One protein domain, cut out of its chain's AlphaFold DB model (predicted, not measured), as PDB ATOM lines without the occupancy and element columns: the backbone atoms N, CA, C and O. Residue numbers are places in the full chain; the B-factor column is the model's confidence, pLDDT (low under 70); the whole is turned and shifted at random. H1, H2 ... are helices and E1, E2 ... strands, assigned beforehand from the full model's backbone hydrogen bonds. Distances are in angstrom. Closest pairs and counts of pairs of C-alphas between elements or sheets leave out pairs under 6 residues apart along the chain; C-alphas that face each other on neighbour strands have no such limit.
ATOM      1  N   ALA A 192     175.033 190.309 212.901       88.62
ATOM      2  CA  ALA A 192     175.327 189.667 214.174       88.62
ATOM      3  C   ALA A 192     175.441 190.729 215.276       88.62
ATOM      4  O   ALA A 192     175.851 191.862 215.035       88.62
ATOM      5  N   LEU A 193     175.093 190.365 216.515       87.88
ATOM      6  CA  LEU A 193     175.226 191.293 217.642       87.88
ATOM      7  C   LEU A 193     176.685 191.724 217.869       87.88
ATOM      8  O   LEU A 193     176.916 192.858 218.268       87.88
ATOM      9  N   GLU A 194     177.660 190.862 217.574       90.25
ATOM     10  CA  GLU A 194     179.090 191.201 217.658       90.25
ATOM     11  C   GLU A 194     179.511 192.323 216.699       90.25
ATOM     12  O   GLU A 194     180.452 193.051 216.999       90.25
ATOM     13  N   ASP A 195     178.786 192.514 215.593       92.62
ATOM     14  CA  ASP A 195     179.070 193.576 214.624       92.62
ATOM     15  C   ASP A 195     178.575 194.952 215.104       92.62
ATOM     16  O   ASP A 195     178.989 195.983 214.573       92.62
ATOM     17  N   VAL A 196     177.658 194.983 216.081       92.19
ATOM     18  CA  VAL A 196     176.981 196.208 216.551       92.19
ATOM     19  C   VAL A 196     177.204 196.512 218.033       92.19
ATOM     20  O   VAL A 196     176.895 197.614 218.483       92.19
ATOM     21  N   ILE A 197     177.742 195.564 218.801       89.44
ATOM     22  CA  ILE A 197     178.118 195.750 220.203       89.44
ATOM     23  C   ILE A 197     179.598 196.124 220.258       89.44
ATOM     24  O   ILE A 197     180.461 195.327 219.905       89.44
ATOM     25  N   ALA A 198     179.888 197.339 220.724       87.81
ATOM     26  CA  ALA A 198     181.253 197.859 220.781       87.81
ATOM     27  C   ALA A 198     182.121 197.179 221.853       87.81
ATOM     28  O   ALA A 198     183.320 197.009 221.647       87.81
ATOM     29  N   ASP A 199     181.528 196.817 222.993       86.81
ATOM     30  CA  ASP A 199     182.228 196.193 224.113       86.81
ATOM     31  C   ASP A 199     181.256 195.392 224.998       86.81
ATOM     32  O   ASP A 199     180.047 195.638 225.005       86.81
ATOM     33  N   LEU A 200     181.786 194.428 225.752       87.69
ATOM     34  CA  LEU A 200     181.058 193.641 226.742       87.69
ATOM     35  C   LEU A 200     181.902 193.487 228.008       87.69
ATOM     36  O   LEU A 200     182.742 192.592 228.117       87.69
ATOM     37  N   GLU A 201     181.579 194.293 229.014       88.62
ATOM     38  CA  GLU A 201     182.271 194.260 230.295       88.62
ATOM     39  C   GLU A 201     181.549 193.427 231.357       88.62
ATOM     40  O   GLU A 201     180.318 193.339 231.440       88.62
ATOM     41  N   ASN A 202     182.344 192.786 232.214       86.88
ATOM     42  CA  ASN A 202     181.834 191.989 233.323       86.88
ATOM     43  C   ASN A 202     181.874 192.791 234.624       86.88
ATOM     44  O   ASN A 202     182.937 193.197 235.087       86.88
ATOM     45  N   GLY A 203     180.717 192.922 235.274       86.81
ATOM     46  CA  GLY A 203     180.631 193.536 236.598       86.81
ATOM     47  C   GLY A 203     181.477 192.825 237.666       86.81
ATOM     48  O   GLY A 203     181.784 191.634 237.576       86.81
ATOM     49  N   TRP A 204     181.818 193.569 238.719       89.69
ATOM     50  CA  TRP A 204     182.599 193.102 239.864       89.69
ATOM     51  C   TRP A 204     181.734 193.059 241.131       89.69
ATOM     52  O   TRP A 204     181.109 194.054 241.487       89.69
ATOM     53  N   SER A 205     181.727 191.917 241.834       87.69
ATOM     54  CA  SER A 205     180.886 191.679 243.024       87.69
ATOM     55  C   SER A 205     181.706 191.502 244.316       87.69
ATOM     56  O   SER A 205     181.777 190.388 244.843       87.69
ATOM     57  N   PRO A 206     182.363 192.550 244.849       93.38
ATOM     58  CA  PRO A 206     183.073 192.471 246.120       93.38
ATOM     59  C   PRO A 206     182.121 192.482 247.322       93.38
ATOM     60  O   PRO A 206     180.959 192.892 247.243       93.38
ATOM     61  N   GLN A 207     182.645 192.086 248.481       94.00
ATOM     62  CA  GLN A 207     181.935 192.237 249.748       94.00
ATOM     63  C   GLN A 207     181.835 193.728 250.114       94.00
ATOM     64  O   GLN A 207     182.827 194.345 250.494       94.00
ATOM     65  N   CYS A 208     180.633 194.293 250.004       94.06
ATOM     66  CA  CYS A 208     180.365 195.711 250.257       94.06
ATOM     67  C   CYS A 208     179.707 195.965 251.622       94.06
ATOM     68  O   CYS A 208     179.237 195.034 252.286       94.06
ATOM     69  N   LEU A 209     179.628 197.237 252.023       94.19
ATOM     70  CA  LEU A 209     178.865 197.659 253.198       94.19
ATOM     71  C   LEU A 209     177.354 197.490 252.958       94.19
ATOM     72  O   LEU A 209     176.879 197.434 251.826       94.19
ATOM     73  N   SER A 210     176.561 197.405 254.029       92.38
ATOM     74  CA  SER A 210     175.101 197.225 253.919       92.38
ATOM     75  C   SER A 210     174.321 198.516 253.640       92.38
ATOM     76  O   SER A 210     173.101 198.458 253.511       92.38
ATOM     77  N   ARG A 211     175.006 199.661 253.546       93.50
ATOM     78  CA  ARG A 211     174.424 200.970 253.222       93.50
ATOM     79  C   ARG A 211     174.735 201.374 251.771       93.50
ATOM     80  O   ARG A 211     175.745 200.901 251.243       93.50
ATOM     81  N   PRO A 212     173.930 202.248 251.150       94.75
ATOM     82  CA  PRO A 212     174.313 202.928 249.913       94.75
ATOM     83  C   PRO A 212     175.588 203.765 250.091       94.75
ATOM     84  O   PRO A 212     175.912 204.174 251.215       94.75
ATOM     85  N   ALA A 213     176.308 203.984 248.993       93.25
ATOM     86  CA  ALA A 213     177.381 204.968 248.893       93.25
ATOM     87  C   ALA A 213     176.826 206.384 249.097       93.25
ATOM     88  O   ALA A 213     175.683 206.655 248.720       93.25
ATOM     89  N   ASP A 214     177.624 207.249 249.719       92.31
ATOM     90  CA  ASP A 214     177.276 208.644 249.990       92.31
ATOM     91  C   ASP A 214     178.332 209.590 249.401       92.31
ATOM     92  O   ASP A 214     179.527 209.288 249.422       92.31
ATOM     93  N   GLY A 215     177.894 210.733 248.873       88.62
ATOM     94  CA  GLY A 215     178.753 211.700 248.185       88.62
ATOM     95  C   GLY A 215     179.628 211.064 247.096       88.62
ATOM     96  O   GLY A 215     179.125 210.427 246.178       88.62
ATOM     97  N   GLU A 216     180.945 211.236 247.229       88.56
ATOM     98  CA  GLU A 216     181.972 210.768 246.283       88.56
ATOM     99  C   GLU A 216     182.442 209.321 246.550       88.56
ATOM    100  O   GLU A 216     183.450 208.861 246.006       88.56
ATOM    101  N   GLU A 217     181.776 208.588 247.449       93.75
ATOM    102  CA  GLU A 217     182.103 207.185 247.688       93.75
ATOM    103  C   GLU A 217     181.739 206.310 246.484       93.75
ATOM    104  O   GLU A 217     180.684 206.444 245.868       93.75
ATOM    105  N   TRP A 218     182.575 205.310 246.206       94.75
ATOM    106  CA  TRP A 218     182.249 204.314 245.193       94.75
ATOM    107  C   TRP A 218     181.128 203.392 245.671       94.75
ATOM    108  O   TRP A 218     181.183 202.832 246.768       94.75
ATOM    109  N   GLY A 219     180.132 203.181 244.814       94.88
ATOM    110  CA  GLY A 219     179.055 202.217 245.015       94.88
ATOM    111  C   GLY A 219     179.159 201.049 244.041       94.88
ATOM    112  O   GLY A 219     179.453 201.229 242.864       94.88
ATOM    113  N   VAL A 220     178.876 199.838 244.516       95.06
ATOM    114  CA  VAL A 220     178.668 198.666 243.653       95.06
ATOM    115  C   VAL A 220     177.171 198.445 243.484       95.06
ATOM    116  O   VAL A 220     176.445 198.305 244.474       95.06
ATOM    117  N   LEU A 221     176.707 198.407 242.234       93.50
ATOM    118  CA  LEU A 221     175.295 198.212 241.913       93.50
ATOM    119  C   LEU A 221     174.781 196.860 242.413       93.50
ATOM    120  O   LEU A 221     175.435 195.820 242.299       93.50
ATOM    121  N   LYS A 222     173.566 196.865 242.953       90.69
ATOM    122  CA  LYS A 222     172.804 195.644 243.215       90.69
ATOM    123  C   LYS A 222     172.075 195.236 241.939       90.69
ATOM    124  O   LYS A 222     171.754 196.067 241.103       90.69
ATOM    125  N   VAL A 223     171.677 193.968 241.852       84.69
ATOM    126  CA  VAL A 223     170.812 193.491 240.754       84.69
ATOM    127  C   VAL A 223     169.483 194.273 240.682       84.69
ATOM    128  O   VAL A 223     168.911 194.449 239.609       84.69
ATOM    129  N   GLY A 224     169.021 194.810 241.819       85.81
ATOM    130  CA  GLY A 224     167.850 195.688 241.896       85.81
ATOM    131  C   GLY A 224     167.977 196.988 241.096       85.81
ATOM    132  O   GLY A 224     166.951 197.528 240.703       85.81
ATOM    133  N   ALA A 225     169.196 197.439 240.780       89.69
ATOM    134  CA  ALA A 225     169.442 198.689 240.060       89.69
ATOM    135  C   ALA A 225     168.893 198.714 238.629       89.69
ATOM    136  O   ALA A 225     168.821 199.787 238.049       89.69
ATOM    137  N   ILE A 226     168.525 197.557 238.068       88.81
ATOM    138  CA  ILE A 226     167.975 197.435 236.706       88.81
ATOM    139  C   ILE A 226     166.698 196.584 236.654       88.81
ATOM    140  O   ILE A 226     166.183 196.270 235.585       88.81
ATOM    141  N   SER A 227     166.185 196.150 237.810       77.31
ATOM    142  CA  SER A 227     165.086 195.171 237.873       77.31
ATOM    143  C   SER A 227     163.728 195.720 237.413       77.31
ATOM    144  O   SER A 227     162.807 194.930 237.229       77.31
ATOM    145  N   ALA A 228     163.599 197.037 237.227       70.69
ATOM    146  CA  ALA A 228     162.389 197.703 236.741       70.69
ATOM    147  C   ALA A 228     162.484 198.125 235.259       70.69
ATOM    148  O   ALA A 228     161.689 198.943 234.813       70.69
ATOM    149  N   GLY A 229     163.487 197.639 234.516       80.50
ATOM    150  CA  GLY A 229     163.756 198.081 233.138       80.50
ATOM    151  C   GLY A 229     164.392 199.475 233.036       80.50
ATOM    152  O   GLY A 229     164.756 199.919 231.955       80.50
ATOM    153  N   THR A 230     164.565 200.151 234.169       87.31
ATOM    154  CA  THR A 230     165.198 201.464 234.299       87.31
ATOM    155  C   THR A 230     166.410 201.373 235.214       87.31
ATOM    156  O   THR A 230     166.462 200.535 236.121       87.31
ATOM    157  N   TYR A 231     167.402 202.226 234.959       93.12
ATOM    158  CA  TYR A 231     168.596 202.318 235.785       93.12
ATOM    159  C   TYR A 231     168.326 203.172 237.030       93.12
ATOM    160  O   TYR A 231     167.941 204.334 236.927       93.12
ATOM    161  N   ASN A 232     168.552 202.604 238.215       92.00
ATOM    162  CA  ASN A 232     168.481 203.314 239.487       92.00
ATOM    163  C   ASN A 232     169.862 203.348 240.171       92.00
ATOM    164  O   ASN A 232     170.265 202.342 240.774       92.00
ATOM    165  N   PRO A 233     170.572 204.494 240.160       91.12
ATOM    166  CA  PRO A 233     171.900 204.610 240.765       91.12
ATOM    167  C   PRO A 233     171.884 204.450 242.294       91.12
ATOM    168  O   PRO A 233     172.897 204.074 242.886       91.12
ATOM    169  N   HIS A 234     170.744 204.672 242.959       91.31
ATOM    170  CA  HIS A 234     170.623 204.554 244.417       91.31
ATOM    171  C   HIS A 234     170.548 203.101 244.911       91.31
ATOM    172  O   HIS A 234     170.769 202.831 246.095       91.31
ATOM    173  N   GLU A 235     170.297 202.134 244.025       93.25
ATOM    174  CA  GLU A 235     170.323 200.707 244.358       93.25
ATOM    175  C   GLU A 235     171.751 200.143 244.349       93.25
ATOM    176  O   GLU A 235     172.102 199.222 243.609       93.25
ATOM    177  N   ASN A 236     172.591 200.680 245.232       94.62
ATOM    178  CA  ASN A 236     173.994 200.304 245.363       94.62
ATOM    179  C   ASN A 236     174.371 199.951 246.812       94.62
ATOM    180  O   ASN A 236     173.585 200.094 247.757       94.62
ATOM    181  N   LYS A 237     175.577 199.412 246.972       95.06
ATOM    182  CA  LYS A 237     176.232 199.188 248.260       95.06
ATOM    183  C   LYS A 237     177.573 199.907 248.258       95.06
ATOM    184  O   LYS A 237     178.341 199.729 247.316       95.06
ATOM    185  N   ALA A 238     177.870 200.650 249.318       96.56
ATOM    186  CA  ALA A 238     179.133 201.368 249.438       96.56
ATOM    187  C   ALA A 238     180.324 200.397 249.424       96.56
ATOM    188  O   ALA A 238     180.352 199.410 250.176       96.56
ATOM    189  N   LEU A 239     181.303 200.685 248.572       96.31
ATOM    190  CA  LEU A 239     182.562 199.963 248.494       96.31
ATOM    191  C   LEU A 239     183.409 200.311 249.734       96.31
ATOM    192  O   LEU A 239     183.609 201.488 250.030       96.31
ATOM    193  N   PRO A 240     183.917 199.321 250.487       94.62
ATOM    194  CA  PRO A 240     184.794 199.582 251.618       94.62
ATOM    195  C   PRO A 240     186.074 200.294 251.175       94.62
ATOM    196  O   PRO A 240     186.684 199.904 250.185       94.62
ATOM    197  N   VAL A 241     186.548 201.247 251.980       92.12
ATOM    198  CA  VAL A 241     187.804 201.992 251.737       92.12
ATOM    199  C   VAL A 241     189.054 201.106 251.635       92.12
ATOM    200  O   VAL A 241     190.093 201.548 251.162       92.12
ATOM    201  N   THR A 242     188.970 199.853 252.089       94.50
ATOM    202  CA  THR A 242     190.043 198.855 251.976       94.50
ATOM    203  C   THR A 242     190.163 198.252 250.576       94.50
ATOM    204  O   THR A 242     191.152 197.576 250.297       94.50
ATOM    205  N   LEU A 243     189.169 198.454 249.708       94.62
ATOM    206  CA  LEU A 243     189.158 197.963 248.337       94.62
ATOM    207  C   LEU A 243     189.366 199.116 247.359       94.62
ATOM    208  O   LEU A 243     188.677 200.131 247.415       94.62
ATOM    209  N   THR A 244     190.287 198.928 246.416       94.44
ATOM    210  CA  THR A 244     190.523 199.903 245.352       94.44
ATOM    211  C   THR A 244     189.385 199.843 244.325       94.44
ATOM    212  O   THR A 244     189.105 198.754 243.807       94.44
ATOM    213  N   PRO A 245     188.733 200.973 244.004       94.00
ATOM    214  CA  PRO A 245     187.713 201.021 242.965       94.00
ATOM    215  C   PRO A 245     188.296 200.715 241.582       94.00
ATOM    216  O   PRO A 245     189.503 200.818 241.355       94.00
ATOM    217  N   ARG A 246     187.424 200.335 240.644       94.62
ATOM    218  CA  ARG A 246     187.787 200.004 239.259       94.62
ATOM    219  C   ARG A 246     187.108 200.984 238.296       94.62
ATOM    220  O   ARG A 246     186.016 200.671 237.832       94.62
ATOM    221  N   PRO A 247     187.741 202.123 237.956       92.94
ATOM    222  CA  PRO A 247     187.141 203.138 237.077       92.94
ATOM    223  C   PRO A 247     186.768 202.640 235.674       92.94
ATOM    224  O   PRO A 247     185.908 203.213 235.015       92.94
ATOM    225  N   ALA A 248     187.388 201.551 235.210       91.94
ATOM    226  CA  ALA A 248     187.011 200.905 233.954       91.94
ATOM    227  C   ALA A 248     185.586 200.315 233.982       91.94
ATOM    228  O   ALA A 248     184.950 200.243 232.944       91.94
ATOM    229  N   LEU A 249     185.079 199.937 235.164       92.44
ATOM    230  CA  LEU A 249     183.736 199.370 235.365       92.44
ATOM    231  C   LEU A 249     182.718 200.409 235.858       92.44
ATOM    232  O   LEU A 249     181.642 200.047 236.334       92.44
ATOM    233  N   GLU A 250     183.089 201.685 235.846       93.88
ATOM    234  CA  GLU A 250     182.173 202.771 236.165       93.88
ATOM    235  C   GLU A 250     181.055 202.814 235.127       93.88
ATOM    236  O   GLU A 250     181.328 202.845 233.928       93.88
ATOM    237  N   VAL A 251     179.814 202.828 235.607       93.69
ATOM    238  CA  VAL A 251     178.632 202.952 234.756       93.69
ATOM    239  C   VAL A 251     178.500 204.395 234.294       93.69
ATOM    240  O   VAL A 251     178.527 205.314 235.115       93.69
ATOM    241  N   ARG A 252     178.346 204.589 232.987       93.38
ATOM    242  CA  ARG A 252     178.267 205.898 232.337       93.38
ATOM    243  C   ARG A 252     176.977 206.034 231.543       93.38
ATOM    244  O   ARG A 252     176.375 205.049 231.124       93.38
ATOM    245  N   ALA A 253     176.576 207.281 231.311       94.06
ATOM    246  CA  ALA A 253     175.511 207.586 230.368       94.06
ATOM    247  C   ALA A 253     175.828 206.965 228.998       94.06
ATOM    248  O   ALA A 253     176.939 207.114 228.484       94.06
ATOM    249  N   GLY A 254     174.852 206.268 228.422       91.50
ATOM    250  CA  GLY A 254     175.006 205.498 227.191       91.50
ATOM    251  C   GLY A 254     175.229 203.999 227.388       91.50
ATOM    252  O   GLY A 254     175.072 203.252 226.421       91.50
ATOM    253  N   ASP A 255     175.539 203.541 228.603       92.62
ATOM    254  CA  ASP A 255     175.714 202.114 228.870       92.62
ATOM    255  C   ASP A 255     174.374 201.366 228.830       92.62
ATOM    256  O   ASP A 255     173.343 201.844 229.312       92.62
ATOM    257  N   LEU A 256     174.403 200.140 228.301       92.12
ATOM    258  CA  LEU A 256     173.306 199.183 228.411       92.12
ATOM    259  C   LEU A 256     173.675 198.109 229.435       92.12
ATOM    260  O   LEU A 256     174.560 197.282 229.219       92.12
ATOM    261  N   LEU A 257     172.962 198.095 230.554       92.31
ATOM    262  CA  LEU A 257     173.155 197.118 231.617       92.31
ATOM    263  C   LEU A 257     172.248 195.906 231.397       92.31
ATOM    264  O   LEU A 257     171.093 196.065 231.013       92.31
ATOM    265  N   ILE A 258     172.739 194.699 231.701       90.31
ATOM    266  CA  ILE A 258     171.965 193.450 231.600       90.31
ATOM    267  C   ILE A 258     172.056 192.592 232.869       90.31
ATOM    268  O   ILE A 258     173.131 192.296 233.400       90.31
ATOM    269  N   GLY A 259     170.901 192.131 233.345       86.69
ATOM    270  CA  GLY A 259     170.769 191.241 234.493       86.69
ATOM    271  C   GLY A 259     171.056 189.794 234.112       86.69
ATOM    272  O   GLY A 259     170.196 189.108 233.570       86.69
ATOM    273  N   ARG A 260     172.256 189.292 234.422       80.88
ATOM    274  CA  ARG A 260     172.672 187.925 234.035       80.88
ATOM    275  C   ARG A 260     172.355 186.834 235.059       80.88
ATOM    276  O   ARG A 260     172.302 185.664 234.703       80.88
ATOM    277  N   ALA A 261     172.171 187.199 236.327       73.25
ATOM    278  CA  ALA A 261     171.930 186.254 237.414       73.25
ATOM    279  C   ALA A 261     170.909 186.824 238.404       73.25
ATOM    280  O   ALA A 261     171.220 187.715 239.195       73.25
ATOM    281  N   ASN A 262     169.678 186.319 238.338       73.94
ATOM    282  CA  ASN A 262     168.570 186.697 239.211       73.94
ATOM    283  C   ASN A 262     167.503 185.580 239.218       73.94
ATOM    284  O   ASN A 262     167.704 184.516 238.632       73.94
ATOM    285  N   VAL A 263     166.355 185.810 239.859       76.50
ATOM    286  CA  VAL A 263     165.146 184.996 239.663       76.50
ATOM    287  C   VAL A 263     164.729 184.999 238.189       76.50
ATOM    288  O   VAL A 263     164.934 185.991 237.495       76.50
ATOM    289  N   THR A 264     164.091 183.921 237.721       74.50
ATOM    290  CA  THR A 264     163.782 183.678 236.297       74.50
ATOM    291  C   THR A 264     163.152 184.871 235.576       74.50
ATOM    292  O   THR A 264     163.528 185.158 234.450       74.50
ATOM    293  N   ARG A 265     162.239 185.601 236.232       72.50
ATOM    294  CA  ARG A 265     161.550 186.759 235.635       72.50
ATOM    295  C   ARG A 265     162.427 188.008 235.442       72.50
ATOM    296  O   ARG A 265     161.990 188.938 234.787       72.50
ATOM    297  N   LEU A 266     163.601 188.068 236.075       75.62
ATOM    298  CA  LEU A 266     164.510 189.225 236.055       75.62
ATOM    299  C   LEU A 266     165.836 188.927 235.336       75.62
ATOM    300  O   LEU A 266     166.658 189.825 235.165       75.62
ATOM    301  N   VAL A 267     166.080 187.674 234.945       81.56
ATOM    302  CA  VAL A 267     167.216 187.332 234.081       81.56
ATOM    303  C   VAL A 267     166.915 187.837 232.673       81.56
ATOM    304  O   VAL A 267     165.832 187.599 232.151       81.56
ATOM    305  N   GLY A 268     167.873 188.537 232.068       81.12
ATOM    306  CA  GLY A 268     167.714 189.187 230.767       81.12
ATOM    307  C   GLY A 268     167.076 190.575 230.829       81.12
ATOM    308  O   GLY A 268     166.973 191.219 229.791       81.12
ATOM    309  N   ALA A 269     166.691 191.063 232.016       85.56
ATOM    310  CA  ALA A 269     166.271 192.451 232.180       85.56
ATOM    311  C   ALA A 269     167.413 193.387 231.768       85.56
ATOM    312  O   ALA A 269     168.567 193.155 232.144       85.56
ATOM    313  N   THR A 270     167.087 194.426 231.006       90.38
ATOM    314  CA  THR A 270     168.049 195.429 230.547       90.38
ATOM    315  C   THR A 270     167.638 196.817 231.010       90.38
ATOM    316  O   THR A 270     166.460 197.058 231.263       90.38
ATOM    317  N   ALA A 271     168.612 197.709 231.162       92.81
ATOM    318  CA  ALA A 271     168.370 199.116 231.444       92.81
ATOM    319  C   ALA A 271     169.399 199.967 230.703       92.81
ATOM    320  O   ALA A 271     170.600 199.705 230.797       92.81
ATOM    321  N   TYR A 272     168.916 200.973 229.981       92.62
ATOM    322  CA  TYR A 272     169.760 201.999 229.383       92.62
ATOM    323  C   TYR A 272     170.043 203.092 230.414       92.62
ATOM    324  O   TYR A 272     169.145 203.496 231.158       92.62
ATOM    325  N   VAL A 273     171.289 203.545 230.484       93.38
ATOM    326  CA  VAL A 273     171.703 204.617 231.388       93.38
ATOM    327  C   VAL A 273     171.552 205.942 230.651       93.38
ATOM    328  O   VAL A 273     172.354 206.276 229.780       93.38
ATOM    329  N   GLU A 274     170.498 206.678 230.984       88.50
ATOM    330  CA  GLU A 274     170.264 208.021 230.452       88.50
ATOM    331  C   GLU A 274     171.286 209.034 231.004       88.50
ATOM    332  O   GLU A 274     171.967 208.771 232.000       88.50
ATOM    333  N   ALA A 275     171.427 210.164 230.304       77.56
ATOM    334  CA  ALA A 275     172.360 211.241 230.642       77.56
ATOM    335  C   ALA A 275     171.858 212.155 231.766       77.56
ATOM    336  O   ALA A 275     170.626 212.353 231.868       77.56
TER     337      ALA A 275
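This is residues 192 to 275 of the 275 residues of an uncharacterized protein of Brevundimonas sp (UniProt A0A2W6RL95). With little regular structure, this is a body mostly of loops round two small antiparallel pairs of strands, E1 with E2 and E3 with E4, with short helix H2 near both; residues 192 to 199, including H1, stick out. The 84 printed residues hold 20 in named elements, in the order H1 E1 H2 E2 E3 E4, class mixed. The whole is compact, radius of gyration of the C-alphas 13.4 A, spanning 41 by 27 by 23 A.

Start at H1, residues 193 to 196, which stands free. Next find E1, residues 219 to 221, antiparallel to E2, residues 236 to 238, at 150 degrees, with N 220 and O 237 2.9 A apart, within hydrogen-bond range. Farther on, E3, residues 256 to 258, and E4, residues 270 to 272, form an antiparallel hairpin at 161 degrees, with N 257 and O 271 2.9 A apart, within range. E1 and E2 are apart from E3 and E4. H2, residues 223 to 226, comes closest to E4 at the C-alphas of Ile 226 and Ala 271, 5.5 A. Both helices are too short for an O i to N i+4 pair; each has 1 O i to N i+3 pair, within range.

Find C-alpha 193 at (175.226, 191.293, 217.642), where H1 begins its 5.3 A. E4 runs 6.9 A, to C-alpha 272 at (169.760, 201.999, 229.383).

The printed part has no cut. The links H1 to E1, E2 to E3 and E3 to E4 are long. No printed residue is under 70 in pLDDT.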